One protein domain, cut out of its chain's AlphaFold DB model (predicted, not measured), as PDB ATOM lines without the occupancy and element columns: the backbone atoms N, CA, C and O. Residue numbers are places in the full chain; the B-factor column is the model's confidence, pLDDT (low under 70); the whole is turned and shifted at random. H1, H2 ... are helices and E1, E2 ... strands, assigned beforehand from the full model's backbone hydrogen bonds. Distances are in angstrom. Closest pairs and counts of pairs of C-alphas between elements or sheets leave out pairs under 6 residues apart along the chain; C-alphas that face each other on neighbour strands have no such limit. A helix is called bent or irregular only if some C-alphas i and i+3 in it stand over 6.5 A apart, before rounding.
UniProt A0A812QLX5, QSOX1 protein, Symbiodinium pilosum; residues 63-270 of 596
ATOM      1  N   GLN A  63     -48.544  -2.100 -21.317       87.94
ATOM      2  CA  GLN A  63     -48.757  -1.163 -22.417       87.94
ATOM      3  C   GLN A  63     -50.195  -1.176 -22.957       87.94
ATOM      4  O   GLN A  63     -50.810  -0.124 -23.105       87.94
ATOM      5  N   ALA A  64     -50.755  -2.357 -23.218       86.88
ATOM      6  CA  ALA A  64     -52.097  -2.494 -23.782       86.88
ATOM      7  C   ALA A  64     -53.177  -2.015 -22.800       86.88
ATOM      8  O   ALA A  64     -54.133  -1.353 -23.206       86.88
ATOM      9  N   ALA A  65     -53.002  -2.305 -21.506       87.38
ATOM     10  CA  ALA A  65     -53.882  -1.804 -20.454       87.38
ATOM     11  C   ALA A  65     -53.817  -0.272 -20.366       87.38
ATOM     12  O   ALA A  65     -54.853   0.383 -20.477       87.38
ATOM     13  N   SER A  66     -52.606   0.292 -20.286       92.00
ATOM     14  CA  SER A  66     -52.373   1.744 -20.283       92.00
ATOM     15  C   SER A  66     -53.050   2.442 -21.465       92.00
ATOM     16  O   SER A  66     -53.746   3.442 -21.287       92.00
ATOM     17  N   ASN A  67     -52.877   1.909 -22.678       90.62
ATOM     18  CA  ASN A  67     -53.422   2.506 -23.895       90.62
ATOM     19  C   ASN A  67     -54.954   2.500 -23.889       90.62
ATOM     20  O   ASN A  67     -55.564   3.543 -24.126       90.62
ATOM     21  N   ARG A  68     -55.570   1.367 -23.530       90.88
ATOM     22  CA  ARG A  68     -57.029   1.233 -23.417       90.88
ATOM     23  C   ARG A  68     -57.616   2.192 -22.377       90.88
ATOM     24  O   ARG A  68     -58.614   2.854 -22.654       90.88
ATOM     25  N   ILE A  69     -56.998   2.282 -21.198       92.19
ATOM     26  CA  ILE A  69     -57.441   3.178 -20.117       92.19
ATOM     27  C   ILE A  69     -57.347   4.636 -20.575       92.19
ATOM     28  O   ILE A  69     -58.308   5.394 -20.445       92.19
ATOM     29  N   GLY A  70     -56.221   5.019 -21.180       90.31
ATOM     30  CA  GLY A  70     -56.029   6.365 -21.710       90.31
ATOM     31  C   GLY A  70     -57.032   6.726 -22.811       90.31
ATOM     32  O   GLY A  70     -57.544   7.841 -22.844       90.31
ATOM     33  N   GLU A  71     -57.349   5.794 -23.711       90.38
ATOM     34  CA  GLU A  71     -58.369   6.002 -24.746       90.38
ATOM     35  C   GLU A  71     -59.760   6.204 -24.153       90.38
ATOM     36  O   GLU A  71     -60.436   7.166 -24.519       90.38
ATOM     37  N   LYS A  72     -60.158   5.359 -23.195       88.44
ATOM     38  CA  LYS A  72     -61.420   5.503 -22.462       88.44
ATOM     39  C   LYS A  72     -61.501   6.870 -21.776       88.44
ATOM     40  O   LYS A  72     -62.512   7.557 -21.906       88.44
ATOM     41  N   ALA A  73     -60.422   7.306 -21.124       86.56
ATOM     42  CA  ALA A  73     -60.368   8.611 -20.471       86.56
ATOM     43  C   ALA A  73     -60.559   9.776 -21.462       86.56
ATOM     44  O   ALA A  73     -61.226  10.762 -21.158       86.56
ATOM     45  N   CYS A  74     -60.023   9.649 -22.676       86.56
ATOM     46  CA  CYS A  74     -60.176  10.642 -23.739       86.56
ATOM     47  C   CYS A  74     -61.540  10.626 -24.443       86.56
ATOM     48  O   CYS A  74     -61.868  11.579 -25.150       86.56
ATOM     49  N   GLN A  75     -62.323   9.559 -24.289       85.31
ATOM     50  CA  GLN A  75     -63.685   9.471 -24.819       85.31
ATOM     51  C   GLN A  75     -64.721  10.112 -23.886       85.31
ATOM     52  O   GLN A  75     -65.854  10.335 -24.319       85.31
ATOM     53  N   HIS A  76     -64.340  10.432 -22.643       75.69
ATOM     54  CA  HIS A  76     -65.221  11.068 -21.670       75.69
ATOM     55  C   HIS A  76     -65.791  12.390 -22.222       75.69
ATOM     56  O   HIS A  76     -65.038  13.160 -22.827       75.69
ATOM     57  N   PRO A  77     -67.092  12.688 -22.033       66.88
ATOM     58  CA  PRO A  77     -67.717  13.897 -22.578       66.88
ATOM     59  C   PRO A  77     -66.972  15.191 -22.222       66.88
ATOM     60  O   PRO A  77     -66.718  16.011 -23.098       66.88
ATOM     61  N   GLU A  78     -66.516  15.324 -20.977       60.12
ATOM     62  CA  GLU A  78     -65.762  16.497 -20.502       60.12
ATOM     63  C   GLU A  78     -64.372  16.630 -21.142       60.12
ATOM     64  O   GLU A  78     -63.864  17.737 -21.335       60.12
ATOM     65  N   ALA A  79     -63.779  15.515 -21.582       61.19
ATOM     66  CA  ALA A  79     -62.495  15.533 -22.273       61.19
ATOM     67  C   ALA A  79     -62.594  16.153 -23.675       61.19
ATOM     68  O   ALA A  79     -61.576  16.578 -24.230       61.19
ATOM     69  N   LYS A  80     -63.808  16.254 -24.239       57.28
ATOM     70  CA  LYS A  80     -64.060  16.927 -25.522       57.28
ATOM     71  C   LYS A  80     -64.085  18.452 -25.390       57.28
ATOM     72  O   LYS A  80     -63.672  19.127 -26.328       57.28
ATOM     73  N   GLU A  81     -64.481  18.990 -24.235       50.22
ATOM     74  CA  GLU A  81     -64.527  20.439 -23.969       50.22
ATOM     75  C   GLU A  81     -63.168  20.989 -23.484       50.22
ATOM     76  O   GLU A  81     -62.800  22.129 -23.762       50.22
ATOM     77  N   ALA A  82     -62.354  20.153 -22.837       42.38
ATOM     78  CA  ALA A  82     -61.122  20.547 -22.151       42.38
ATOM     79  C   ALA A  82     -59.833  20.532 -22.998       42.38
ATOM     80  O   ALA A  82     -58.735  20.481 -22.441       42.38
ATOM     81  N   ARG A  83     -59.945  20.570 -24.336       55.66
ATOM     82  CA  ARG A  83     -58.859  20.263 -25.293       55.66
ATOM     83  C   ARG A  83     -58.325  18.849 -25.034       55.66
ATOM     84  O   ARG A  83     -57.409  18.663 -24.236       55.66
ATOM     85  N   ALA A  84     -58.860  17.861 -25.759       65.25
ATOM     86  CA  ALA A  84     -58.596  16.411 -25.669       65.25
ATOM     87  C   ALA A  84     -57.116  15.952 -25.756       65.25
ATOM     88  O   ALA A  84     -56.835  14.774 -25.941       65.25
ATOM     89  N   LEU A  85     -56.154  16.861 -25.663       76.62
ATOM     90  CA  LEU A  85     -54.718  16.653 -25.689       76.62
ATOM     91  C   LEU A  85     -54.141  16.124 -24.364       76.62
ATOM     92  O   LEU A  85     -53.137  15.411 -24.395       76.62
ATOM     93  N   PHE A  86     -54.781  16.434 -23.228       81.88
ATOM     94  CA  PHE A  86     -54.268  16.162 -21.874       81.88
ATOM     95  C   PHE A  86     -55.033  15.066 -21.110       81.88
ATOM     96  O   PHE A  86     -54.889  14.933 -19.898       81.88
ATOM     97  N   CYS A  87     -55.876  14.290 -21.788       86.31
ATOM     98  CA  CYS A  87     -56.709  13.254 -21.163       86.31
ATOM     99  C   CYS A  87     -55.973  11.940 -20.866       86.31
ATOM    100  O   CYS A  87     -56.486  11.126 -20.099       86.31
ATOM    101  N   ARG A  88     -54.782  11.734 -21.444       91.94
ATOM    102  CA  ARG A  88     -53.998  10.499 -21.308       91.94
ATOM    103  C   ARG A  88     -52.494  10.730 -21.429       91.94
ATOM    104  O   ARG A  88     -52.064  11.777 -21.914       91.94
ATOM    105  N   TYR A  89     -51.728   9.702 -21.081       92.00
ATOM    106  CA  TYR A  89     -50.318   9.542 -21.429       92.00
ATOM    107  C   TYR A  89     -50.109   8.471 -22.522       92.00
ATOM    108  O   TYR A  89     -50.881   7.509 -22.562       92.00
ATOM    109  N   PRO A  90     -49.093   8.617 -23.399       90.44
ATOM    110  CA  PRO A  90     -48.383   9.869 -23.662       90.44
ATOM    111  C   PRO A  90     -49.372  10.977 -24.073       90.44
ATOM    112  O   PRO A  90     -50.438  10.664 -24.625       90.44
ATOM    113  N   PRO A  91     -49.065  12.258 -23.791       86.56
ATOM    114  CA  PRO A  91     -49.935  13.359 -24.195       86.56
ATOM    115  C   PRO A  91     -50.154  13.308 -25.708       86.56
ATOM    116  O   PRO A  91     -49.218  13.011 -26.448       86.56
ATOM    117  N   ARG A  92     -51.358  13.613 -26.207       84.25
ATOM    118  CA  ARG A  92     -51.667  13.401 -27.640       84.25
ATOM    119  C   ARG A  92     -50.875  14.295 -28.598       84.25
ATOM    120  O   ARG A  92     -50.923  14.078 -29.799       84.25
ATOM    121  N   PHE A  93     -50.175  15.300 -28.083       76.12
ATOM    122  CA  PHE A  93     -49.262  16.145 -28.854       76.12
ATOM    123  C   PHE A  93     -47.827  15.604 -28.915       76.12
ATOM    124  O   PHE A  93     -47.013  16.130 -29.672       76.12
ATOM    125  N   TYR A  94     -47.493  14.562 -28.149       78.12
ATOM    126  CA  TYR A  94     -46.185  13.918 -28.226       78.12
ATOM    127  C   TYR A  94     -45.934  13.392 -29.649       78.12
ATOM    128  O   TYR A  94     -46.798  12.751 -30.243       78.12
ATOM    129  N   GLY A  95     -44.768  13.709 -30.222       71.75
ATOM    130  CA  GLY A  95     -44.410  13.353 -31.603       71.75
ATOM    131  C   GLY A  95     -45.077  14.201 -32.701       71.75
ATOM    132  O   GLY A  95     -44.691  14.101 -33.865       71.75
ATOM    133  N   HIS A  96     -46.020  15.089 -32.366       71.81
ATOM    134  CA  HIS A  96     -46.709  15.944 -33.336       71.81
ATOM    135  C   HIS A  96     -46.062  17.331 -33.431       71.81
ATOM    136  O   HIS A  96     -46.479  18.273 -32.757       71.81
ATOM    137  N   LYS A  97     -45.082  17.484 -34.334       64.19
ATOM    138  CA  LYS A  97     -44.349  18.752 -34.540       64.19
ATOM    139  C   LYS A  97     -45.268  19.964 -34.759       64.19
ATOM    140  O   LYS A  97     -45.039  21.003 -34.162       64.19
ATOM    141  N   GLY A  98     -46.338  19.825 -35.548       59.38
ATOM    142  CA  GLY A  98     -47.287  20.923 -35.794       59.38
ATOM    143  C   GLY A  98     -48.037  21.382 -34.537       59.38
ATOM    144  O   GLY A  98     -48.158  22.578 -34.299       59.38
ATOM    145  N   ILE A  99     -48.469  20.437 -33.694       60.56
ATOM    146  CA  ILE A  99     -49.145  20.748 -32.426       60.56
ATOM    147  C   ILE A  99     -48.141  21.358 -31.442       60.56
ATOM    148  O   ILE A  99     -48.451  22.340 -30.780       60.56
ATOM    149  N   CYS A 100     -46.911  20.847 -31.392       59.62
ATOM    150  CA  CYS A 100     -45.868  21.426 -30.549       59.62
ATOM    151  C   CYS A 100     -45.417  22.823 -30.983       59.62
ATOM    152  O   CYS A 100     -45.095  23.632 -30.121       59.62
ATOM    153  N   ASN A 101     -45.468  23.143 -32.276       56.44
ATOM    154  CA  ASN A 101     -45.225  24.503 -32.752       56.44
ATOM    155  C   ASN A 101     -46.344  25.464 -32.311       56.44
ATOM    156  O   ASN A 101     -46.065  26.591 -31.919       56.44
ATOM    157  N   GLN A 102     -47.603  25.011 -32.333       47.81
ATOM    158  CA  GLN A 102     -48.762  25.796 -31.886       47.81
ATOM    159  C   GLN A 102     -48.839  25.939 -30.352       47.81
ATOM    160  O   GLN A 102     -49.406  26.901 -29.842       47.81
ATOM    161  N   TYR A 103     -48.268  24.985 -29.614       54.75
ATOM    162  CA  TYR A 103     -48.336  24.886 -28.156       54.75
ATOM    163  C   TYR A 103     -46.943  24.717 -27.531       54.75
ATOM    164  O   TYR A 103     -46.733  23.845 -26.683       54.75
ATOM    165  N   SER A 104     -45.989  25.556 -27.938       57.03
ATOM    166  CA  SER A 104     -44.573  25.438 -27.553       57.03
ATOM    167  C   SER A 104     -44.356  25.402 -26.035       57.03
ATOM    168  O   SER A 104     -43.553  24.605 -25.551       57.03
ATOM    169  N   GLN A 105     -45.161  26.135 -25.254       53.53
ATOM    170  CA  GLN A 105     -45.108  26.117 -23.782       53.53
ATOM    171  C   GLN A 105     -45.393  24.746 -23.131       53.53
ATOM    172  O   GLN A 105     -45.090  24.542 -21.951       53.53
ATOM    173  N   PHE A 106     -46.015  23.819 -23.867       58.81
ATOM    174  CA  PHE A 106     -46.384  22.482 -23.400       58.81
ATOM    175  C   PHE A 106     -45.519  21.379 -24.017       58.81
ATOM    176  O   PHE A 106     -45.694  20.219 -23.656       58.81
ATOM    177  N   CYS A 107     -44.570  21.712 -24.896       65.50
ATOM    178  CA  CYS A 107     -43.711  20.743 -25.575       65.50
ATOM    179  C   CYS A 107     -42.222  20.935 -25.238       65.50
ATOM    180  O   CYS A 107     -41.439  21.278 -26.120       65.50
ATOM    181  N   PRO A 108     -41.774  20.620 -24.007       63.19
ATOM    182  CA  PRO A 108     -40.358  20.654 -23.625       63.19
ATOM    183  C   PRO A 108     -39.551  19.467 -24.205       63.19
ATOM    184  O   PRO A 108     -38.535  19.051 -23.652       63.19
ATOM    185  N   PHE A 109     -40.016  18.865 -25.306       63.28
ATOM    186  CA  PHE A 109     -39.523  17.594 -25.839       63.28
ATOM    187  C   PHE A 109     -38.399  17.737 -26.870       63.28
ATOM    188  O   PHE A 109     -38.065  16.743 -27.511       63.28
ATOM    189  N   GLU A 110     -37.802  18.918 -27.049       54.00
ATOM    190  CA  GLU A 110     -36.807  19.170 -28.109       54.00
ATOM    191  C   GLU A 110     -35.560  18.254 -28.061       54.00
ATOM    192  O   GLU A 110     -34.855  18.153 -29.058       54.00
ATOM    193  N   GLY A 111     -35.351  17.475 -26.988       53.00
ATOM    194  CA  GLY A 111     -34.384  16.361 -26.924       53.00
ATOM    195  C   GLY A 111     -34.971  14.945 -26.762       53.00
ATOM    196  O   GLY A 111     -34.229  13.974 -26.840       53.00
ATOM    197  N   LEU A 112     -36.284  14.796 -26.542       54.47
ATOM    198  CA  LEU A 112     -36.971  13.497 -26.385       54.47
ATOM    199  C   LEU A 112     -37.534  12.936 -27.690       54.47
ATOM    200  O   LEU A 112     -37.913  11.769 -27.747       54.47
ATOM    201  N   LEU A 113     -37.541  13.743 -28.752       55.06
ATOM    202  CA  LEU A 113     -37.929  13.336 -30.106       55.06
ATOM    203  C   LEU A 113     -37.041  12.217 -30.698       55.06
ATOM    204  O   LEU A 113     -37.299  11.778 -31.816       55.06
ATOM    205  N   THR A 114     -36.013  11.755 -29.980       58.12
ATOM    206  CA  THR A 114     -35.128  10.650 -30.374       58.12
ATOM    207  C   THR A 114     -35.540   9.283 -29.824       58.12
ATOM    208  O   THR A 114     -34.976   8.288 -30.269       58.12
ATOM    209  N   GLU A 115     -36.477   9.190 -28.868       77.56
ATOM    210  CA  GLU A 115     -36.956   7.876 -28.416       77.56
ATOM    211  C   GLU A 115     -37.819   7.224 -29.496       77.56
ATOM    212  O   GLU A 115     -38.829   7.790 -29.913       77.56
ATOM    213  N   THR A 116     -37.457   6.010 -29.908       79.94
ATOM    214  CA  THR A 116     -38.184   5.264 -30.942       79.94
ATOM    215  C   THR A 116     -38.808   3.975 -30.425       79.94
ATOM    216  O   THR A 116     -39.533   3.329 -31.176       79.94
ATOM    217  N   ASN A 117     -38.545   3.568 -29.179       84.75
ATOM    218  CA  ASN A 117     -39.108   2.354 -28.600       84.75
ATOM    219  C   ASN A 117     -40.557   2.593 -28.117       84.75
ATOM    220  O   ASN A 117     -40.753   3.257 -27.092       84.75
ATOM    221  N   PRO A 118     -41.582   2.007 -28.774       83.06
ATOM    222  CA  PRO A 118     -42.983   2.238 -28.419       83.06
ATOM    223  C   PRO A 118     -43.319   1.795 -26.996       83.06
ATOM    224  O   PRO A 118     -44.118   2.433 -26.320       83.06
ATOM    225  N   LEU A 119     -42.664   0.739 -26.502       84.31
ATOM    226  CA  LEU A 119     -42.870   0.272 -25.135       84.31
ATOM    227  C   LEU A 119     -42.428   1.340 -24.129       84.31
ATOM    228  O   LEU A 119     -43.112   1.560 -23.134       84.31
ATOM    229  N   PHE A 120     -41.301   2.013 -24.370       86.94
ATOM    230  CA  PHE A 120     -40.798   3.054 -23.470       86.94
ATOM    231  C   PHE A 120     -41.684   4.294 -23.521       86.94
ATOM    232  O   PHE A 120     -42.018   4.832 -22.470       86.94
ATOM    233  N   ILE A 121     -42.123   4.682 -24.717       86.75
ATOM    234  CA  ILE A 121     -43.026   5.814 -24.944       86.75
ATOM    235  C   ILE A 121     -44.362   5.596 -24.221       86.75
ATOM    236  O   ILE A 121     -44.776   6.433 -23.416       86.75
ATOM    237  N   ASP A 122     -45.012   4.458 -24.450       87.69
ATOM    238  CA  ASP A 122     -46.375   4.200 -23.970       87.69
ATOM    239  C   ASP A 122     -46.445   3.863 -22.478       87.69
ATOM    240  O   ASP A 122     -47.500   3.976 -21.851       87.69
ATOM    241  N   THR A 123     -45.327   3.420 -21.896       89.88
ATOM    242  CA  THR A 123     -45.265   3.025 -20.483       89.88
ATOM    243  C   THR A 123     -44.295   3.864 -19.654       89.88
ATOM    244  O   THR A 123     -43.978   3.490 -18.524       89.88
ATOM    245  N   ALA A 124     -43.824   5.003 -20.177       91.31
ATOM    246  CA  ALA A 124     -43.118   6.005 -19.377       91.31
ATOM    247  C   ALA A 124     -44.005   6.508 -18.238       91.31
ATOM    248  O   ALA A 124     -43.593   6.466 -17.083       91.31
ATOM    249  N   VAL A 125     -45.245   6.884 -18.556       94.38
ATOM    250  CA  VAL A 125     -46.304   7.129 -17.574       94.38
ATOM    251  C   VAL A 125     -47.499   6.267 -17.955       94.38
ATOM    252  O   VAL A 125     -48.044   6.407 -19.046       94.38
ATOM    253  N   VAL A 126     -47.881   5.355 -17.069       94.44
ATOM    254  CA  VAL A 126     -48.948   4.375 -17.298       94.44
ATOM    255  C   VAL A 126     -50.293   4.994 -16.915       94.44
ATOM    256  O   VAL A 126     -50.404   5.556 -15.831       94.44
ATOM    257  N   ASN A 127     -51.318   4.912 -17.766       94.94
ATOM    258  CA  ASN A 127     -52.673   5.328 -17.381       94.94
ATOM    259  C   ASN A 127     -53.301   4.259 -16.477       94.94
ATOM    260  O   ASN A 127     -53.248   3.077 -16.811       94.94
ATOM    261  N   ILE A 128     -53.891   4.679 -15.358       92.88
ATOM    262  CA  ILE A 128     -54.379   3.800 -14.290       92.88
ATOM    263  C   ILE A 128     -55.858   4.095 -14.024       92.88
ATOM    264  O   ILE A 128     -56.217   5.244 -13.759       92.88
ATOM    265  N   ASP A 129     -56.691   3.058 -14.085       90.50
ATOM    266  CA  ASP A 129     -58.086   3.068 -13.635       90.50
ATOM    267  C   ASP A 129     -58.230   2.370 -12.272       90.50
ATOM    268  O   ASP A 129     -57.258   1.839 -11.727       90.50
ATOM    269  N   ALA A 130     -59.439   2.387 -11.705       85.88
ATOM    270  CA  ALA A 130     -59.734   1.732 -10.430       85.88
ATOM    271  C   ALA A 130     -59.325   0.250 -10.400       85.88
ATOM    272  O   ALA A 130     -58.634  -0.176  -9.474       85.88
ATOM    273  N   ASP A 131     -59.715  -0.521 -11.419       83.62
ATOM    274  CA  ASP A 131     -59.439  -1.960 -11.482       83.62
ATOM    275  C   ASP A 131     -57.923  -2.224 -11.493       83.62
ATOM    276  O   ASP A 131     -57.427  -3.071 -10.745       83.62
ATOM    277  N   MET A 132     -57.161  -1.467 -12.288       85.06
ATOM    278  CA  MET A 132     -55.708  -1.587 -12.346       85.06
ATOM    279  C   MET A 132     -55.032  -1.135 -11.049       85.06
ATOM    280  O   MET A 132     -54.108  -1.807 -10.598       85.06
ATOM    281  N   PHE A 133     -55.490  -0.044 -10.429       87.12
ATOM    282  CA  PHE A 133     -54.928   0.459  -9.173       87.12
ATOM    283  C   PHE A 133     -55.011  -0.588  -8.053       87.12
ATOM    284  O   PHE A 133     -53.993  -0.912  -7.448       87.12
ATOM    285  N   TYR A 134     -56.193  -1.174  -7.825       82.88
ATOM    286  CA  TYR A 134     -56.363  -2.213  -6.799       82.88
ATOM    287  C   TYR A 134     -55.627  -3.501  -7.155       82.88
ATOM    288  O   TYR A 134     -54.998  -4.121  -6.300       82.88
ATOM    289  N   SER A 135     -55.618  -3.874  -8.438       78.31
ATOM    290  CA  SER A 135     -54.855  -5.043  -8.876       78.31
ATOM    291  C   SER A 135     -53.362  -4.892  -8.622       78.31
ATOM    292  O   SER A 135     -52.686  -5.868  -8.304       78.31
ATOM    293  N   MET A 136     -52.831  -3.673  -8.734       79.06
ATOM    294  CA  MET A 136     -51.437  -3.417  -8.403       79.06
ATOM    295  C   MET A 136     -51.156  -3.655  -6.920       79.06
ATOM    296  O   MET A 136     -50.112  -4.225  -6.624       79.06
ATOM    297  N   GLU A 137     -52.071  -3.283  -6.019       73.88
ATOM    298  CA  GLU A 137     -51.942  -3.493  -4.567       73.88
ATOM    299  C   GLU A 137     -52.001  -4.976  -4.173       73.88
ATOM    300  O   GLU A 137     -51.289  -5.408  -3.266       73.88
ATOM    301  N   GLU A 138     -52.824  -5.764  -4.864       73.69
ATOM    302  CA  GLU A 138     -53.080  -7.161  -4.503       73.69
ATOM    303  C   GLU A 138     -52.145  -8.159  -5.203       73.69
ATOM    304  O   GLU A 138     -51.814  -9.209  -4.643       73.69
ATOM    305  N   CYS A 139     -51.674  -7.852  -6.414       71.38
ATOM    306  CA  CYS A 139     -50.843  -8.768  -7.187       71.38
ATOM    307  C   CYS A 139     -49.346  -8.565  -6.886       71.38
ATOM    308  O   CYS A 139     -48.765  -7.507  -7.126       71.38
ATOM    309  N   GLY A 140     -48.666  -9.638  -6.458       68.75
ATOM    310  CA  GLY A 140     -47.251  -9.615  -6.051       68.75
ATOM    311  C   GLY A 140     -46.226  -9.215  -7.130       68.75
ATOM    312  O   GLY A 140     -45.041  -9.072  -6.835       68.75
ATOM    313  N   VAL A 141     -46.665  -9.016  -8.376       73.00
ATOM    314  CA  VAL A 141     -45.816  -8.683  -9.533       73.00
ATOM    315  C   VAL A 141     -45.156  -7.303  -9.384       73.00
ATOM    316  O   VAL A 141     -44.040  -7.108  -9.859       73.00
ATOM    317  N   PHE A 142     -45.796  -6.370  -8.671       79.31
ATOM    318  CA  PHE A 142     -45.333  -4.982  -8.523       79.31
ATOM    319  C   PHE A 142     -44.567  -4.715  -7.217       79.31
ATOM    320  O   PHE A 142     -44.125  -3.595  -6.975       79.31
ATOM    321  N   GLN A 143     -44.342  -5.736  -6.382       79.38
ATOM    322  CA  GLN A 143     -43.706  -5.585  -5.062       79.38
ATOM    323  C   GLN A 143     -42.245  -5.110  -5.111       79.38
ATOM    324  O   GLN A 143     -41.685  -4.737  -4.088       79.38
ATOM    325  N   LYS A 144     -41.601  -5.127  -6.282       82.19
ATOM    326  CA  LYS A 144     -40.222  -4.640  -6.470       82.19
ATOM    327  C   LYS A 144     -40.150  -3.238  -7.077       82.19
ATOM    328  O   LYS A 144     -39.056  -2.748  -7.340       82.19
ATOM    329  N   GLU A 145     -41.294  -2.613  -7.339       88.62
ATOM    330  CA  GLU A 145     -41.382  -1.322  -8.013       88.62
ATOM    331  C   GLU A 145     -41.914  -0.250  -7.051       88.62
ATOM    332  O   GLU A 145     -42.888  -0.461  -6.329       88.62
ATOM    333  N   LEU A 146     -41.283   0.923  -7.063       90.88
ATOM    334  CA  LEU A 146     -41.808   2.144  -6.461       90.88
ATOM    335  C   LEU A 146     -42.602   2.900  -7.519       90.88
ATOM    336  O   LEU A 146     -42.064   3.261  -8.566       90.88
ATOM    337  N   TRP A 147     -43.864   3.175  -7.222       90.81
ATOM    338  CA  TRP A 147     -44.770   3.891  -8.102       90.81
ATOM    339  C   TRP A 147     -44.992   5.319  -7.628       90.81
ATOM    340  O   TRP A 147     -45.299   5.562  -6.463       90.81
ATOM    341  N   ILE A 148     -44.874   6.262  -8.558       90.19
ATOM    342  CA  ILE A 148     -45.238   7.665  -8.380       90.19
ATOM    343  C   ILE A 148     -46.466   7.933  -9.242       90.19
ATOM    344  O   ILE A 148     -46.381   8.056 -10.467       90.19
ATOM    345  N   PHE A 149     -47.629   8.006  -8.605       88.31
ATOM    346  CA  PHE A 149     -48.884   8.318  -9.270       88.31
ATOM    347  C   PHE A 149     -49.077   9.826  -9.360       88.31
ATOM    348  O   PHE A 149     -49.049  10.526  -8.351       88.31
ATOM    349  N   LYS A 150     -49.336  10.326 -10.567       87.88
ATOM    350  CA  LYS A 150     -49.917  11.645 -10.781       87.88
ATOM    351  C   LYS A 150     -51.428  11.530 -10.762       87.88
ATOM    352  O   LYS A 150     -52.042  11.051 -11.712       87.88
ATOM    353  N   VAL A 151     -52.009  12.053  -9.705       82.75
ATOM    354  CA  VAL A 151     -53.440  12.255  -9.552       82.75
ATOM    355  C   VAL A 151     -53.788  13.582 -10.214       82.75
ATOM    356  O   VAL A 151     -53.195  14.619  -9.892       82.75
ATOM    357  N   PHE A 152     -54.678  13.561 -11.202       78.94
ATOM    358  CA  PHE A 152     -54.953  14.739 -12.020       78.94
ATOM    359  C   PHE A 152     -56.380  14.766 -12.562       78.94
ATOM    360  O   PHE A 152     -57.080  13.764 -12.545       78.94
ATOM    361  N   VAL A 153     -56.775  15.915 -13.106       76.94
ATOM    362  CA  VAL A 153     -57.927  16.039 -14.007       76.94
ATOM    363  C   VAL A 153     -57.477  16.738 -15.282       76.94
ATOM    364  O   VAL A 153     -56.583  17.589 -15.266       76.94
ATOM    365  N   HIS A 154     -58.057  16.349 -16.409       76.94
ATOM    366  CA  HIS A 154     -57.581  16.736 -17.737       76.94
ATOM    367  C   HIS A 154     -57.888  18.202 -18.105       76.94
ATOM    368  O   HIS A 154     -57.185  18.787 -18.928       76.94
ATOM    369  N   TRP A 155     -58.872  18.820 -17.448       69.12
ATOM    370  CA  TRP A 155     -59.237  20.233 -17.607       69.12
ATOM    371  C   TRP A 155     -58.473  21.192 -16.681       69.12
ATOM    372  O   TRP A 155     -58.504  22.400 -16.897       69.12
ATOM    373  N   CYS A 156     -57.754  20.692 -15.671       64.31
ATOM    374  CA  CYS A 156     -57.060  21.552 -14.712       64.31
ATOM    375  C   CYS A 156     -55.771  22.142 -15.323       64.31
ATOM    376  O   CYS A 156     -54.853  21.381 -15.645       64.31
ATOM    377  N   PRO A 157     -55.612  23.481 -15.390       58.81
ATOM    378  CA  PRO A 157     -54.428  24.108 -15.988       58.81
ATOM    379  C   PRO A 157     -53.106  23.700 -15.321       58.81
ATOM    380  O   PRO A 157     -52.112  23.449 -16.001       58.81
ATOM    381  N   HIS A 158     -53.089  23.543 -13.995       60.31
ATOM    382  CA  HIS A 158     -51.906  23.063 -13.270       60.31
ATOM    383  C   HIS A 158     -51.579  21.598 -13.605       60.31
ATOM    384  O   HIS A 158     -50.412  21.223 -13.730       60.31
ATOM    385  N   CYS A 159     -52.598  20.763 -13.827       71.75
ATOM    386  CA  CYS A 159     -52.412  19.384 -14.276       71.75
ATOM    387  C   CYS A 159     -51.849  19.322 -15.701       71.75
ATOM    388  O   CYS A 159     -50.973  18.492 -15.972       71.75
ATOM    389  N   GLN A 160     -52.334  20.193 -16.589       74.25
ATOM    390  CA  GLN A 160     -51.876  20.315 -17.973       74.25
ATOM    391  C   GLN A 160     -50.419  20.785 -18.036       74.25
ATOM    392  O   GLN A 160     -49.625  20.208 -18.771       74.25
ATOM    393  N   GLN A 161     -50.032  21.754 -17.200       69.81
ATOM    394  CA  GLN A 161     -48.649  22.235 -17.107       69.81
ATOM    395  C   GLN A 161     -47.678  21.161 -16.606       69.81
ATOM    396  O   GLN A 161     -46.567  21.058 -17.128       69.81
ATOM    397  N   LEU A 162     -48.084  20.352 -15.622       73.38
ATOM    398  CA  LEU A 162     -47.253  19.284 -15.060       73.38
ATOM    399  C   LEU A 162     -47.101  18.085 -16.008       73.38
ATOM    400  O   LEU A 162     -46.083  17.399 -15.982       73.38
ATOM    401  N   MET A 163     -48.115  17.816 -16.836       84.12
ATOM    402  CA  MET A 163     -48.183  16.633 -17.700       84.12
ATOM    403  C   MET A 163     -46.947  16.418 -18.589       84.12
ATOM    404  O   MET A 163     -46.324  15.363 -18.459       84.12
ATOM    405  N   PRO A 164     -46.557  17.362 -19.466       79.88
ATOM    406  CA  PRO A 164     -45.439  17.134 -20.375       79.88
ATOM    407  C   PRO A 164     -44.107  16.967 -19.637       79.88
ATOM    408  O   PRO A 164     -43.257  16.191 -20.057       79.88
ATOM    409  N   ARG A 165     -43.962  17.635 -18.493       76.69
ATOM    410  CA  ARG A 165     -42.745  17.666 -17.677       76.69
ATOM    411  C   ARG A 165     -42.544  16.361 -16.922       76.69
ATOM    412  O   ARG A 165     -41.462  15.784 -16.941       76.69
ATOM    413  N   LEU A 166     -43.620  15.855 -16.317       82.94
ATOM    414  CA  LEU A 166     -43.607  14.550 -15.666       82.94
ATOM    415  C   LEU A 166     -43.372  13.436 -16.689       82.94
ATOM    416  O   LEU A 166     -42.599  12.520 -16.422       82.94
ATOM    417  N   TYR A 167     -44.002  13.533 -17.864       87.62
ATOM    418  CA  TYR A 167     -43.775  12.580 -18.945       87.62
ATOM    419  C   TYR A 167     -42.314  12.579 -19.403       87.62
ATOM    420  O   TYR A 167     -41.708  11.517 -19.509       87.62
ATOM    421  N   GLN A 168     -41.730  13.763 -19.604       82.12
ATOM    422  CA  GLN A 168     -40.328  13.918 -19.979       82.12
ATOM    423  C   GLN A 168     -39.378  13.302 -18.955       82.12
ATOM    424  O   GLN A 168     -38.482  12.543 -19.325       82.12
ATOM    425  N   LEU A 169     -39.588  13.595 -17.673       82.19
ATOM    426  CA  LEU A 169     -38.809  13.015 -16.586       82.19
ATOM    427  C   LEU A 169     -38.907  11.483 -16.589       82.19
ATOM    428  O   LEU A 169     -37.884  10.798 -16.567       82.19
ATOM    429  N   ALA A 170     -40.127  10.947 -16.647       88.81
ATOM    430  CA  ALA A 170     -40.364   9.511 -16.623       88.81
ATOM    431  C   ALA A 170     -39.714   8.800 -17.821       88.81
ATOM    432  O   ALA A 170     -39.065   7.766 -17.656       88.81
ATOM    433  N   LEU A 171     -39.823   9.386 -19.016       86.81
ATOM    434  CA  LEU A 171     -39.208   8.863 -20.234       86.81
ATOM    435  C   LEU A 171     -37.674   8.886 -20.143       86.81
ATOM    436  O   LEU A 171     -37.022   7.886 -20.438       86.81
ATOM    437  N   THR A 172     -37.101   9.983 -19.644       83.62
ATOM    438  CA  THR A 172     -35.645  10.126 -19.482       83.62
ATOM    439  C   THR A 172     -35.079   9.124 -18.473       83.62
ATOM    440  O   THR A 172     -34.024   8.532 -18.699       83.62
ATOM    441  N   LEU A 173     -35.777   8.885 -17.358       84.75
ATOM    442  CA  LEU A 173     -35.364   7.884 -16.370       84.75
ATOM    443  C   LEU A 173     -35.351   6.476 -16.976       84.75
ATOM    444  O   LEU A 173     -34.384   5.735 -16.789       84.75
ATOM    445  N   ARG A 174     -36.363   6.134 -17.779       85.62
ATOM    446  CA  ARG A 174     -36.400   4.855 -18.500       85.62
ATOM    447  C   ARG A 174     -35.257   4.697 -19.494       85.62
ATOM    448  O   ARG A 174     -34.633   3.640 -19.528       85.62
ATOM    449  N   GLN A 175     -34.941   5.741 -20.260       83.25
ATOM    450  CA  GLN A 175     -33.799   5.750 -21.186       83.25
ATOM    451  C   GLN A 175     -32.469   5.495 -20.481       83.25
ATOM    452  O   GLN A 175     -31.578   4.848 -21.025       83.25
ATOM    453  N   ARG A 176     -32.352   5.955 -19.236       83.56
ATOM    454  CA  ARG A 176     -31.187   5.726 -18.375       83.56
ATOM    455  C   ARG A 176     -31.215   4.372 -17.653       83.56
ATOM    456  O   ARG A 176     -30.414   4.151 -16.749       83.56
ATOM    457  N   GLY A 177     -32.121   3.470 -18.036       84.38
ATOM    458  CA  GLY A 177     -32.210   2.108 -17.508       84.38
ATOM    459  C   GLY A 177     -32.902   1.988 -16.149       84.38
ATOM    460  O   GLY A 177     -32.803   0.943 -15.505       84.38
ATOM    461  N   VAL A 178     -33.603   3.029 -15.689       85.81
ATOM    462  CA  VAL A 178     -34.342   2.998 -14.422       85.81
ATOM    463  C   VAL A 178     -35.696   2.315 -14.627       85.81
ATOM    464  O   VAL A 178     -36.603   2.896 -15.216       85.81
ATOM    465  N   ASN A 179     -35.835   1.084 -14.121       84.19
ATOM    466  CA  ASN A 179     -37.061   0.272 -14.251       84.19
ATOM    467  C   ASN A 179     -37.788   0.011 -12.919       84.19
ATOM    468  O   ASN A 179     -38.951  -0.384 -12.922       84.19
ATOM    469  N   THR A 180     -37.109   0.226 -11.793       88.31
ATOM    470  CA  THR A 180     -37.607   0.060 -10.414       88.31
ATOM    471  C   THR A 180     -38.453   1.240  -9.936       88.31
ATOM    472  O   THR A 180     -39.273   1.071  -9.042       88.31
ATOM    473  N   LEU A 181     -38.273   2.427 -10.525       90.12
ATOM    474  CA  LEU A 181     -39.107   3.610 -10.304       90.12
ATOM    475  C   LEU A 181     -40.050   3.786 -11.497       90.12
ATOM    476  O   LEU A 181     -39.599   3.947 -12.632       90.12
ATOM    477  N   ARG A 182     -41.355   3.751 -11.242       91.19
ATOM    478  CA  ARG A 182     -42.412   3.790 -12.255       91.19
ATOM    479  C   ARG A 182     -43.360   4.947 -12.011       91.19
ATOM    480  O   ARG A 182     -43.555   5.378 -10.879       91.19
ATOM    481  N   PHE A 183     -43.955   5.445 -13.087       93.38
ATOM    482  CA  PHE A 183     -44.901   6.549 -13.031       93.38
ATOM    483  C   PHE A 183     -46.263   6.086 -13.531       93.38
ATOM    484  O   PHE A 183     -46.375   5.467 -14.591       93.38
ATOM    485  N   GLY A 184     -47.297   6.402 -12.760       94.06
ATOM    486  CA  GLY A 184     -48.690   6.164 -13.117       94.06
ATOM    487  C   GLY A 184     -49.460   7.477 -13.185       94.06
ATOM    488  O   GLY A 184     -49.045   8.481 -12.610       94.06
ATOM    489  N   ALA A 185     -50.589   7.489 -13.874       94.81
ATOM    490  CA  ALA A 185     -51.470   8.639 -13.963       94.81
ATOM    491  C   ALA A 185     -52.919   8.213 -13.748       94.81
ATOM    492  O   ALA A 185     -53.440   7.395 -14.502       94.81
ATOM    493  N   VAL A 186     -53.558   8.805 -12.739       91.81
ATOM    494  CA  VAL A 186     -54.964   8.571 -12.399       91.81
ATOM    495  C   VAL A 186     -55.754   9.830 -12.735       91.81
ATOM    496  O   VAL A 186     -55.503  10.894 -12.162       91.81
ATOM    497  N   ASN A 187     -56.682   9.720 -13.686       89.88
ATOM    498  CA  ASN A 187     -57.544  10.826 -14.103       89.88
ATOM    499  C   ASN A 187     -58.825  10.830 -13.256       89.88
ATOM    500  O   ASN A 187     -59.761  10.084 -13.528       89.88
ATOM    501  N   CYS A 188     -58.888  11.683 -12.238       78.75
ATOM    502  CA  CYS A 188     -60.022  11.754 -11.315       78.75
ATOM    503  C   CYS A 188     -61.304  12.303 -11.937       78.75
ATOM    504  O   CYS A 188     -62.356  12.146 -11.337       78.75
ATOM    505  N   ALA A 189     -61.233  12.908 -13.126       74.94
ATOM    506  CA  ALA A 189     -62.424  13.313 -13.872       74.94
ATOM    507  C   ALA A 189     -63.085  12.132 -14.604       74.94
ATOM    508  O   ALA A 189     -64.088  12.303 -15.279       74.94
ATOM    509  N   THR A 190     -62.481  10.941 -14.549       82.19
ATOM    510  CA  THR A 190     -63.083   9.702 -15.062       82.19
ATOM    511  C   THR A 190     -63.130   8.607 -14.000       82.19
ATOM    512  O   THR A 190     -64.009   7.756 -14.041       82.19
ATOM    513  N   GLU A 191     -62.220   8.648 -13.025       83.56
ATOM    514  CA  GLU A 191     -62.085   7.678 -11.932       83.56
ATOM    515  C   GLU A 191     -62.477   8.304 -10.578       83.56
ATOM    516  O   GLU A 191     -61.723   8.238  -9.603       83.56
ATOM    517  N   HIS A 192     -63.649   8.949 -10.523       72.69
ATOM    518  CA  HIS A 192     -64.117   9.692  -9.344       72.69
ATOM    519  C   HIS A 192     -64.123   8.831  -8.073       72.69
ATOM    520  O   HIS A 192     -63.558   9.237  -7.062       72.69
ATOM    521  N   GLU A 193     -64.688   7.620  -8.137       73.31
ATOM    522  CA  GLU A 193     -64.799   6.708  -6.987       73.31
ATOM    523  C   GLU A 193     -63.430   6.291  -6.429       73.31
ATOM    524  O   GLU A 193     -63.238   6.262  -5.214       73.31
ATOM    525  N   LEU A 194     -62.451   6.007  -7.300       78.56
ATOM    526  CA  LEU A 194     -61.087   5.671  -6.879       78.56
ATOM    527  C   LEU A 194     -60.450   6.845  -6.132       78.56
ATOM    528  O   LEU A 194     -59.947   6.671  -5.025       78.56
ATOM    529  N   CYS A 195     -60.455   8.033  -6.741       71.25
ATOM    530  CA  CYS A 195     -59.797   9.202  -6.161       71.25
ATOM    531  C   CYS A 195     -60.426   9.616  -4.833       71.25
ATOM    532  O   CYS A 195     -59.721  10.014  -3.904       71.25
ATOM    533  N   ALA A 196     -61.745   9.481  -4.756       62.06
ATOM    534  CA  ALA A 196     -62.511   9.756  -3.567       62.06
ATOM    535  C   ALA A 196     -62.165   8.737  -2.460       62.06
ATOM    536  O   ALA A 196     -61.744   9.133  -1.379       62.06
ATOM    537  N   LYS A 197     -62.190   7.426  -2.747       71.94
ATOM    538  CA  LYS A 197     -61.832   6.371  -1.777       71.94
ATOM    539  C   LYS A 197     -60.384   6.452  -1.274       71.94
ATOM    540  O   LYS A 197     -60.091   6.011  -0.167       71.94
ATOM    541  N   GLN A 198     -59.470   7.011  -2.067       73.50
ATOM    542  CA  GLN A 198     -58.078   7.238  -1.666       73.50
ATOM    543  C   GLN A 198     -57.868   8.517  -0.829       73.50
ATOM    544  O   GLN A 198     -56.738   8.778  -0.410       73.50
ATOM    545  N   ASN A 199     -58.917   9.310  -0.570       59.81
ATOM    546  CA  ASN A 199     -58.863  10.573   0.176       59.81
ATOM    547  C   ASN A 199     -57.847  11.578  -0.390       59.81
ATOM    548  O   ASN A 199     -57.124  12.251   0.350       59.81
ATOM    549  N   TRP A 200     -57.756  11.686  -1.718       65.94
ATOM    550  CA  TRP A 200     -56.845  12.639  -2.349       65.94
ATOM    551  C   TRP A 200     -57.439  14.059  -2.347       65.94
ATOM    552  O   TRP A 200     -58.453  14.299  -2.999       65.94
ATOM    553  N   PRO A 201     -56.810  15.036  -1.660       49.97
ATOM    554  CA  PRO A 201     -57.438  16.322  -1.322       49.97
ATOM    555  C   PRO A 201     -57.529  17.322  -2.487       49.97
ATOM    556  O   PRO A 201     -58.057  18.421  -2.322       49.97
ATOM    557  N   GLY A 202     -56.962  16.996  -3.649       54.81
ATOM    558  CA  GLY A 202     -56.947  17.875  -4.812       54.81
ATOM    559  C   GLY A 202     -55.922  17.461  -5.864       54.81
ATOM    560  O   GLY A 202     -55.212  16.468  -5.714       54.81
ATOM    561  N   HIS A 203     -55.848  18.242  -6.940       62.19
ATOM    562  CA  HIS A 203     -55.023  17.948  -8.110       62.19
ATOM    563  C   HIS A 203     -54.320  19.206  -8.673       62.19
ATOM    564  O   HIS A 203     -54.907  20.294  -8.653       62.19
ATOM    565  N   PRO A 204     -53.105  19.078  -9.247       68.00
ATOM    566  CA  PRO A 204     -52.331  17.842  -9.358       68.00
ATOM    567  C   PRO A 204     -51.735  17.413  -8.012       68.00
ATOM    568  O   PRO A 204     -51.303  18.250  -7.224       68.00
ATOM    569  N   LEU A 205     -51.669  16.105  -7.781       69.75
ATOM    570  CA  LEU A 205     -51.034  15.507  -6.606       69.75
ATOM    571  C   LEU A 205     -50.104  14.373  -7.053       69.75
ATOM    572  O   LEU A 205     -50.446  13.605  -7.952       69.75
ATOM    573  N   LEU A 206     -48.919  14.286  -6.445       81.06
ATOM    574  CA  LEU A 206     -48.009  13.155  -6.609       81.06
ATOM    575  C   LEU A 206     -48.118  12.249  -5.385       81.06
ATOM    576  O   LEU A 206     -47.985  12.722  -4.258       81.06
ATOM    577  N   VAL A 207     -48.340  10.960  -5.612       79.50
ATOM    578  CA  VAL A 207     -48.493   9.953  -4.558       79.50
ATOM    579  C   VAL A 207     -47.454   8.865  -4.767       79.50
ATOM    580  O   VAL A 207     -47.412   8.254  -5.831       79.50
ATOM    581  N   ALA A 208     -46.630   8.613  -3.752       84.50
ATOM    582  CA  ALA A 208     -45.692   7.499  -3.752       84.50
ATOM    583  C   ALA A 208     -46.340   6.254  -3.137       84.50
ATOM    584  O   ALA A 208     -46.978   6.322  -2.081       84.50
ATOM    585  N   ARG A 209     -46.171   5.112  -3.801       83.94
ATOM    586  CA  ARG A 209     -46.618   3.797  -3.338       83.94
ATOM    587  C   ARG A 209     -45.529   2.766  -3.590       83.94
ATOM    588  O   ARG A 209     -45.059   2.616  -4.716       83.94
ATOM    589  N   TYR A 210     -45.158   2.041  -2.545       85.62
ATOM    590  CA  TYR A 210     -44.259   0.901  -2.620       85.62
ATOM    591  C   TYR A 210     -44.919  -0.290  -1.939       85.62
ATOM    592  O   TYR A 210     -45.406  -0.173  -0.819       85.62
ATOM    593  N   LEU A 211     -44.960  -1.419  -2.642       80.56
ATOM    594  CA  LEU A 211     -45.678  -2.623  -2.208       80.56
ATOM    595  C   LEU A 211     -44.731  -3.732  -1.730       80.56
ATOM    596  O   LEU A 211     -45.172  -4.813  -1.350       80.56
ATOM    597  N   GLY A 212     -43.422  -3.480  -1.770       78.94
ATOM    598  CA  GLY A 212     -42.407  -4.396  -1.265       78.94
ATOM    599  C   GLY A 212     -42.231  -4.325   0.245       78.94
ATOM    600  O   GLY A 212     -42.779  -3.461   0.925       78.94
ATOM    601  N   SER A 213     -41.409  -5.225   0.780       81.69
ATOM    602  CA  SER A 213     -41.094  -5.296   2.213       81.69
ATOM    603  C   SER A 213     -39.832  -4.524   2.623       81.69
ATOM    604  O   SER A 213     -39.484  -4.522   3.802       81.69
ATOM    605  N   ASP A 214     -39.128  -3.885   1.679       84.50
ATOM    606  CA  ASP A 214     -37.905  -3.124   1.976       84.50
ATOM    607  C   ASP A 214     -38.229  -1.875   2.806       84.50
ATOM    608  O   ASP A 214     -38.779  -0.890   2.307       84.50
ATOM    609  N   ARG A 215     -37.872  -1.932   4.090       81.94
ATOM    610  CA  ARG A 215     -38.143  -0.874   5.061       81.94
ATOM    611  C   ARG A 215     -37.460   0.446   4.708       81.94
ATOM    612  O   ARG A 215     -38.066   1.484   4.917       81.94
ATOM    613  N   ALA A 216     -36.269   0.425   4.108       82.69
ATOM    614  CA  ALA A 216     -35.566   1.659   3.755       82.69
ATOM    615  C   ALA A 216     -36.328   2.472   2.695       82.69
ATOM    616  O   ALA A 216     -36.274   3.699   2.686       82.69
ATOM    617  N   VAL A 217     -37.066   1.793   1.811       83.56
ATOM    618  CA  VAL A 217     -37.922   2.453   0.816       83.56
ATOM    619  C   VAL A 217     -39.156   3.061   1.480       83.56
ATOM    620  O   VAL A 217     -39.527   4.183   1.145       83.56
ATOM    621  N   HIS A 218     -39.766   2.357   2.438       77.94
ATOM    622  CA  HIS A 218     -40.889   2.884   3.223       77.94
ATOM    623  C   HIS A 218     -40.481   4.105   4.049       77.94
ATOM    624  O   HIS A 218     -41.148   5.131   3.958       77.94
ATOM    625  N   ASP A 219     -39.348   4.036   4.750       75.50
ATOM    626  CA  ASP A 219     -38.809   5.147   5.543       75.50
ATOM    627  C   ASP A 219     -38.512   6.373   4.647       75.50
ATOM    628  O   ASP A 219     -38.819   7.510   5.006       75.50
ATOM    629  N   ALA A 220     -37.975   6.158   3.435       79.75
ATOM    630  CA  ALA A 220     -37.741   7.228   2.461       79.75
ATOM    631  C   ALA A 220     -39.045   7.880   1.966       79.75
ATOM    632  O   ALA A 220     -39.093   9.098   1.779       79.75
ATOM    633  N   ILE A 221     -40.106   7.092   1.756       78.56
ATOM    634  CA  ILE A 221     -41.429   7.602   1.367       78.56
ATOM    635  C   ILE A 221     -42.069   8.372   2.516       78.56
ATOM    636  O   ILE A 221     -42.609   9.445   2.275       78.56
ATOM    637  N   GLU A 222     -42.021   7.852   3.741       70.06
ATOM    638  CA  GLU A 222     -42.563   8.522   4.924       70.06
ATOM    639  C   GLU A 222     -41.864   9.865   5.146       70.06
ATOM    640  O   GLU A 222     -42.527  10.900   5.211       70.06
ATOM    641  N   HIS A 223     -40.528   9.873   5.102       72.31
ATOM    642  CA  HIS A 223     -39.742  11.100   5.154       72.31
ATOM    643  C   HIS A 223     -40.119  12.063   4.030       72.31
ATOM    644  O   HIS A 223     -40.338  13.245   4.274       72.31
ATOM    645  N   TRP A 224     -40.235  11.576   2.792       74.69
ATOM    646  CA  TRP A 224     -40.661  12.405   1.672       74.69
ATOM    647  C   TRP A 224     -42.050  12.999   1.904       74.69
ATOM    648  O   TRP A 224     -42.227  14.198   1.724       74.69
ATOM    649  N   VAL A 225     -43.018  12.199   2.349       64.31
ATOM    650  CA  VAL A 225     -44.377  12.645   2.666       64.31
ATOM    651  C   VAL A 225     -44.358  13.703   3.767       64.31
ATOM    652  O   VAL A 225     -45.050  14.708   3.633       64.31
ATOM    653  N   ASP A 226     -43.557  13.535   4.813       60.47
ATOM    654  CA  ASP A 226     -43.444  14.499   5.910       60.47
ATOM    655  C   ASP A 226     -42.744  15.793   5.488       60.47
ATOM    656  O   ASP A 226     -43.193  16.891   5.817       60.47
ATOM    657  N   VAL A 227     -41.723  15.688   4.646       60.28
ATOM    658  CA  VAL A 227     -41.045  16.836   4.043       60.28
ATOM    659  C   VAL A 227     -41.948  17.562   3.034       60.28
ATOM    660  O   VAL A 227     -41.939  18.785   2.955       60.28
ATOM    661  N   VAL A 228     -42.808  16.845   2.305       54.66
ATOM    662  CA  VAL A 228     -43.871  17.426   1.462       54.66
ATOM    663  C   VAL A 228     -45.023  17.980   2.317       54.66
ATOM    664  O   VAL A 228     -45.789  18.827   1.850       54.66
ATOM    665  N   LYS A 229     -45.198  17.533   3.568       48.38
ATOM    666  CA  LYS A 229     -46.140  18.149   4.518       48.38
ATOM    667  C   LYS A 229     -45.629  19.498   5.030       48.38
ATOM    668  O   LYS A 229     -46.468  20.342   5.356       48.38
ATOM    669  N   ASP A 230     -44.315  19.736   5.009       40.81
ATOM    670  CA  ASP A 230     -43.705  21.028   5.330       40.81
ATOM    671  C   ASP A 230     -44.192  22.145   4.382       40.81
ATOM    672  O   ASP A 230     -44.211  22.036   3.149       40.81
ATOM    673  N   ALA A 231     -44.620  23.258   4.976       34.84
ATOM    674  CA  ALA A 231     -45.248  24.375   4.286       34.84
ATOM    675  C   ALA A 231     -44.311  25.154   3.340       34.84
ATOM    676  O   ALA A 231     -44.822  25.851   2.455       34.84
ATOM    677  N   GLN A 232     -42.986  25.063   3.499       31.97
ATOM    678  CA  GLN A 232     -42.020  25.709   2.602       31.97
ATOM    679  C   GLN A 232     -41.786  24.883   1.329       31.97
ATOM    680  O   GLN A 232     -41.766  25.440   0.232       31.97
ATOM    681  N   LEU A 233     -41.719  23.553   1.433       36.59
ATOM    682  CA  LEU A 233     -41.433  22.666   0.296       36.59
ATOM    683  C   LEU A 233     -42.658  22.384  -0.589       36.59
ATOM    684  O   LEU A 233     -42.510  22.139  -1.787       36.59
ATOM    685  N   ARG A 234     -43.883  22.569  -0.070       42.38
ATOM    686  CA  ARG A 234     -45.115  22.624  -0.893       42.38
ATOM    687  C   ARG A 234     -45.120  23.748  -1.930       42.38
ATOM    688  O   ARG A 234     -45.855  23.653  -2.909       42.38
ATOM    689  N   GLN A 235     -44.325  24.804  -1.737       37.44
ATOM    690  CA  GLN A 235     -44.197  25.907  -2.703       37.44
ATOM    691  C   GLN A 235     -43.378  25.507  -3.942       37.44
ATOM    692  O   GLN A 235     -43.398  26.221  -4.942       37.44
ATOM    693  N   MET A 236     -42.694  24.361  -3.880       33.59
ATOM    694  CA  MET A 236     -41.762  23.866  -4.892       33.59
ATOM    695  C   MET A 236     -42.298  22.671  -5.705       33.59
ATOM    696  O   MET A 236     -41.585  22.139  -6.556       33.59
ATOM    697  N   LEU A 237     -43.552  22.248  -5.491       40.50
ATOM    698  CA  LEU A 237     -44.267  21.412  -6.464       40.50
ATOM    699  C   LEU A 237     -44.679  22.309  -7.648       40.50
ATOM    700  O   LEU A 237     -45.259  23.374  -7.426       40.50
ATOM    701  N   PRO A 238     -44.337  21.970  -8.900       41.78
ATOM    702  CA  PRO A 238     -43.845  22.986  -9.820       41.78
ATOM    703  C   PRO A 238     -44.974  23.797 -10.452       41.78
ATOM    704  O   PRO A 238     -45.826  23.254 -11.157       41.78
ATOM    705  N   ARG A 239     -44.928  25.122 -10.261       38.28
ATOM    706  CA  ARG A 239     -45.643  26.090 -11.113       38.28
ATOM    707  C   ARG A 239     -44.999  26.247 -12.494       38.28
ATOM    708  O   ARG A 239     -45.679  26.694 -13.403       38.28
ATOM    709  N   TYR A 240     -43.750  25.826 -12.675       37.22
ATOM    710  CA  TYR A 240     -43.020  25.753 -13.943       37.22
ATOM    711  C   TYR A 240     -41.957  24.669 -13.728       37.22
ATOM    712  O   TYR A 240     -41.255  24.777 -12.732       37.22
ATOM    713  N   ALA A 241     -41.929  23.583 -14.518       35.03
ATOM    714  CA  ALA A 241     -40.869  22.565 -14.404       35.03
ATOM    715  C   ALA A 241     -40.120  22.168 -15.703       35.03
ATOM    716  O   ALA A 241     -40.549  21.279 -16.426       35.03
ATOM    717  N   LEU A 242     -38.990  22.781 -16.027       33.09
ATOM    718  CA  LEU A 242     -37.931  22.187 -16.843       33.09
ATOM    719  C   LEU A 242     -37.365  20.927 -16.137       33.09
ATOM    720  O   LEU A 242     -37.663  20.704 -14.958       33.09
ATOM    721  N   PRO A 243     -36.609  20.060 -16.833       34.16
ATOM    722  CA  PRO A 243     -36.067  18.802 -16.297       34.16
ATOM    723  C   PRO A 243     -35.363  18.843 -14.916       34.16
ATOM    724  O   PRO A 243     -35.284  17.791 -14.282       34.16
ATOM    725  N   GLY A 244     -34.966  20.010 -14.391       37.31
ATOM    726  CA  GLY A 244     -34.407  20.229 -13.049       37.31
ATOM    727  C   GLY A 244     -35.349  20.788 -11.970       37.31
ATOM    728  O   GLY A 244     -34.921  21.041 -10.846       37.31
ATOM    729  N   GLU A 245     -36.638  20.946 -12.254       45.53
ATOM    730  CA  GLU A 245     -37.605  21.653 -11.397       45.53
ATOM    731  C   GLU A 245     -38.574  20.705 -10.645       45.53
ATOM    732  O   GLU A 245     -39.657  21.114 -10.234       45.53
ATOM    733  N   PHE A 246     -38.188  19.445 -10.386       58.62
ATOM    734  CA  PHE A 246     -38.870  18.555  -9.421       58.62
ATOM    735  C   PHE A 246     -38.092  18.433  -8.097       58.62
ATOM    736  O   PHE A 246     -37.709  17.325  -7.708       58.62
ATOM    737  N   PRO A 247     -37.830  19.526  -7.363       56.69
ATOM    738  CA  PRO A 247     -36.984  19.471  -6.174       56.69
ATOM    739  C   PRO A 247     -37.598  18.604  -5.069       56.69
ATOM    740  O   PRO A 247     -36.884  17.940  -4.330       56.69
ATOM    741  N   VAL A 248     -38.929  18.522  -5.020       61.75
ATOM    742  CA  VAL A 248     -39.636  17.620  -4.112       61.75
ATOM    743  C   VAL A 248     -39.398  16.157  -4.476       61.75
ATOM    744  O   VAL A 248     -39.219  15.336  -3.584       61.75
ATOM    745  N   LEU A 249     -39.340  15.806  -5.764       73.00
ATOM    746  CA  LEU A 249     -38.991  14.440  -6.146       73.00
ATOM    747  C   LEU A 249     -37.511  14.164  -5.878       73.00
ATOM    748  O   LEU A 249     -37.196  13.089  -5.393       73.00
ATOM    749  N   LYS A 250     -36.619  15.134  -6.113       76.81
ATOM    750  CA  LYS A 250     -35.190  15.014  -5.788       76.81
ATOM    751  C   LYS A 250     -34.970  14.594  -4.331       76.81
ATOM    752  O   LYS A 250     -34.170  13.699  -4.099       76.81
ATOM    753  N   ILE A 251     -35.731  15.157  -3.388       74.62
ATOM    754  CA  ILE A 251     -35.689  14.763  -1.969       74.62
ATOM    755  C   ILE A 251     -35.983  13.269  -1.804       74.62
ATOM    756  O   ILE A 251     -35.220  12.576  -1.142       74.62
ATOM    757  N   LEU A 252     -37.031  12.742  -2.449       82.31
ATOM    758  CA  LEU A 252     -37.302  11.301  -2.432       82.31
ATOM    759  C   LEU A 252     -36.130  10.513  -3.034       82.31
ATOM    760  O   LEU A 252     -35.653   9.565  -2.421       82.31
ATOM    761  N   LEU A 253     -35.638  10.920  -4.211       85.75
ATOM    762  CA  LEU A 253     -34.555  10.221  -4.918       85.75
ATOM    763  C   LEU A 253     -33.239  10.194  -4.124       85.75
ATOM    764  O   LEU A 253     -32.473   9.243  -4.262       85.75
ATOM    765  N   GLU A 254     -32.978  11.210  -3.299       85.75
ATOM    766  CA  GLU A 254     -31.812  11.283  -2.413       85.75
ATOM    767  C   GLU A 254     -31.885  10.305  -1.238       85.75
ATOM    768  O   GLU A 254     -30.841   9.829  -0.794       85.75
ATOM    769  N   GLN A 255     -33.094   9.989  -0.767       86.50
ATOM    770  CA  GLN A 255     -33.319   9.079   0.360       86.50
ATOM    771  C   GLN A 255     -33.481   7.614  -0.067       86.50
ATOM    772  O   GLN A 255     -33.382   6.714   0.766       86.50
ATOM    773  N   LEU A 256     -33.722   7.343  -1.356       88.69
ATOM    774  CA  LEU A 256     -33.887   5.973  -1.840       88.69
ATOM    775  C   LEU A 256     -32.579   5.165  -1.756       88.69
ATOM    776  O   LEU A 256     -31.499   5.670  -2.084       88.69
ATOM    777  N   PRO A 257     -32.651   3.871  -1.393       87.88
ATOM    778  CA  PRO A 257     -31.474   3.016  -1.354       87.88
ATOM    779  C   PRO A 257     -30.929   2.762  -2.767       87.88
ATOM    780  O   PRO A 257     -31.671   2.700  -3.749       87.88
ATOM    781  N   LYS A 258     -29.614   2.519  -2.875       84.62
ATOM    782  CA  LYS A 258     -28.950   2.218  -4.162       84.62
ATOM    783  C   LYS A 258     -29.518   0.981  -4.868       84.62
ATOM    784  O   LYS A 258     -29.389   0.881  -6.084       84.62
ATOM    785  N   SER A 259     -30.116   0.054  -4.112       82.00
ATOM    786  CA  SER A 259     -30.844  -1.111  -4.633       82.00
ATOM    787  C   SER A 259     -32.061  -0.710  -5.471       82.00
ATOM    788  O   SER A 259     -32.387  -1.404  -6.429       82.00
ATOM    789  N   MET A 260     -32.699   0.415  -5.136       84.38
ATOM    790  CA  MET A 260     -33.803   0.989  -5.897       84.38
ATOM    791  C   MET A 260     -33.302   1.910  -6.997       84.38
ATOM    792  O   MET A 260     -33.770   1.805  -8.127       84.38
ATOM    793  N   LEU A 261     -32.374   2.822  -6.694       84.94
ATOM    794  CA  LEU A 261     -31.947   3.831  -7.657       84.94
ATOM    795  C   LEU A 261     -30.525   4.339  -7.392       84.94
ATOM    796  O   LEU A 261     -30.201   4.819  -6.310       84.94
ATOM    797  N   SER A 262     -29.661   4.289  -8.409       86.25
ATOM    798  CA  SER A 262     -28.305   4.842  -8.307       86.25
ATOM    799  C   SER A 262     -28.305   6.364  -8.493       86.25
ATOM    800  O   SER A 262     -28.970   6.873  -9.389       86.25
ATOM    801  N   LYS A 263     -27.495   7.110  -7.731       83.62
ATOM    802  CA  LYS A 263     -27.399   8.577  -7.881       83.62
ATOM    803  C   LYS A 263     -27.004   9.027  -9.296       83.62
ATOM    804  O   LYS A 263     -27.549  10.000  -9.808       83.62
ATOM    805  N   ALA A 264     -26.115   8.276  -9.948       83.00
ATOM    806  CA  ALA A 264     -25.624   8.576 -11.293       83.00
ATOM    807  C   ALA A 264     -26.725   8.554 -12.370       83.00
ATOM    808  O   ALA A 264     -26.616   9.262 -13.370       83.00
ATOM    809  N   SER A 265     -27.798   7.777 -12.175       81.12
ATOM    810  CA  SER A 265     -28.872   7.693 -13.168       81.12
ATOM    811  C   SER A 265     -29.797   8.915 -13.153       81.12
ATOM    812  O   SER A 265     -30.392   9.215 -14.186       81.12
ATOM    813  N   TRP A 266     -29.882   9.672 -12.052       82.00
ATOM    814  CA  TRP A 266     -30.832  10.788 -11.928       82.00
ATOM    815  C   TRP A 266     -30.209  12.161 -11.648       82.00
ATOM    816  O   TRP A 266     -30.790  13.153 -12.081       82.00
ATOM    817  N   SER A 267     -29.050  12.268 -10.985       80.12
ATOM    818  CA  SER A 267     -28.513  13.577 -10.561       80.12
ATOM    819  C   SER A 267     -28.297  14.596 -11.690       80.12
ATOM    820  O   SER A 267     -28.667  15.752 -11.483       80.12
ATOM    821  N   PRO A 268     -27.848  14.214 -12.909       78.75
ATOM    822  CA  PRO A 268     -27.651  15.179 -13.995       78.75
ATOM    823  C   PRO A 268     -28.936  15.862 -14.480       78.75
ATOM    824  O   PRO A 268     -28.862  16.868 -15.172       78.75
ATOM    825  N   LEU A 269     -30.116  15.315 -14.156       69.19
ATOM    826  CA  LEU A 269     -31.399  15.931 -14.509       69.19
ATOM    827  C   LEU A 269     -31.642  17.226 -13.720       69.19
ATOM    828  O   LEU A 269     -32.353  18.096 -14.193       69.19
ATOM    829  N   PHE A 270     -31.021  17.378 -12.547       67.00
ATOM    830  CA  PHE A 270     -31.281  18.480 -11.618       67.00
ATOM    831  C   PHE A 270     -30.201  19.570 -11.610       67.00
ATOM    832  O   PHE A 270     -30.257  20.468 -10.773       67.00
TER     833      PHE A 270
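Overview. This is residues 63 to 270 of the 596 residues of the protein "QSOX1 protein" of Symbiodinium pilosum (UniProt A0A812QLX5). A strongly twisted sheet of four strands forms the core, with the long helix H6 along one face and the shorter H5 over the opposite face. H1 packs beside edge strand E1, H8 packs over the other edge strand, E4, and the helical hairpin of H10 and H11 packs on H8 through H10, while H2 and H3 lie far out. The 208 printed residues hold eleven named helices and four named strands, in the order H1 H2 H3 H4 E1 H5 E2 H6 E3 H7 E4 H8 H9 H10 H11; the sheet is mixed, in the order E1 E3 E2 E4. The class is mixed, helices and strands; the whole is compact, with a radius of gyration of the C-alphas of 16.2 A and spans of 44 by 37 by 36 A.

Along the chain. H1, residues 63 to 75, 18.5 A long, begins at C-alpha 63 (-48.757, -1.163, -22.417). H2 is residues 77 to 81, H3 97 to 102, H4 118 to 123, E1 125 to 128 and H5 130 to 138. E2, 146 to 152, is 19.0 A long, H6, 157 to 175, 28.1 A and E3, 181 to 187, 20.2 A. H7 is 192 to 197, E4 205 to 210, H8 215 to 229 with 20.6 A, H9 233 to 236 and H10 247 to 255. H11, 263 to 270, ends at C-alpha 270 (-31.281, 18.480, -11.618). H11 is irregular, with C-alphas 265 and 268 7.6 A apart, and H6 only just, with 161 and 164 6.9 A apart.

Arrangement. E1 and E3 are parallel, with N 126 and O 183 2.9 A apart. E3 and E2 are parallel, with N 148 and O 182 at 2.8 A; E2 and E4 are antiparallel, with N 147 and O 209 at 2.8 A. H1 touches H4, closest C-alphas Gln 63 and Thr 123, 5.8 A. H6 is over E3 and E2 at a height over the sheet of 9.5 A. H8 touches H10, closest C-alphas Ala 220 and Gln 255, 5.2 A, at a shallow tilt of 26 degrees, opposite ways. H9 and H10 only just touch, with 3 pairs of C-alphas within 8 A. H7 only grazes the sheet. Every O i to N i+4 pair is within hydrogen-bond range in H1, H3, H4, H5, H7 and H8; H6 has 13 of 15, H10 4 of 5, H2 0 of 1 but 2 of 2 O i to N i+3, H11 1 of 4 but 3 of 5, and H9 is too short.

Size, cuts and confidence. The C-alphas farthest apart, of Gly 98 and Arg 215, are 47.2 A apart. The printed part has no cut; the links H2 to H3 and H3 to H4 are long. Mean pLDDT of the printed part is 74.0, with residues 97 to 114 and 225 to 248 among those under 70.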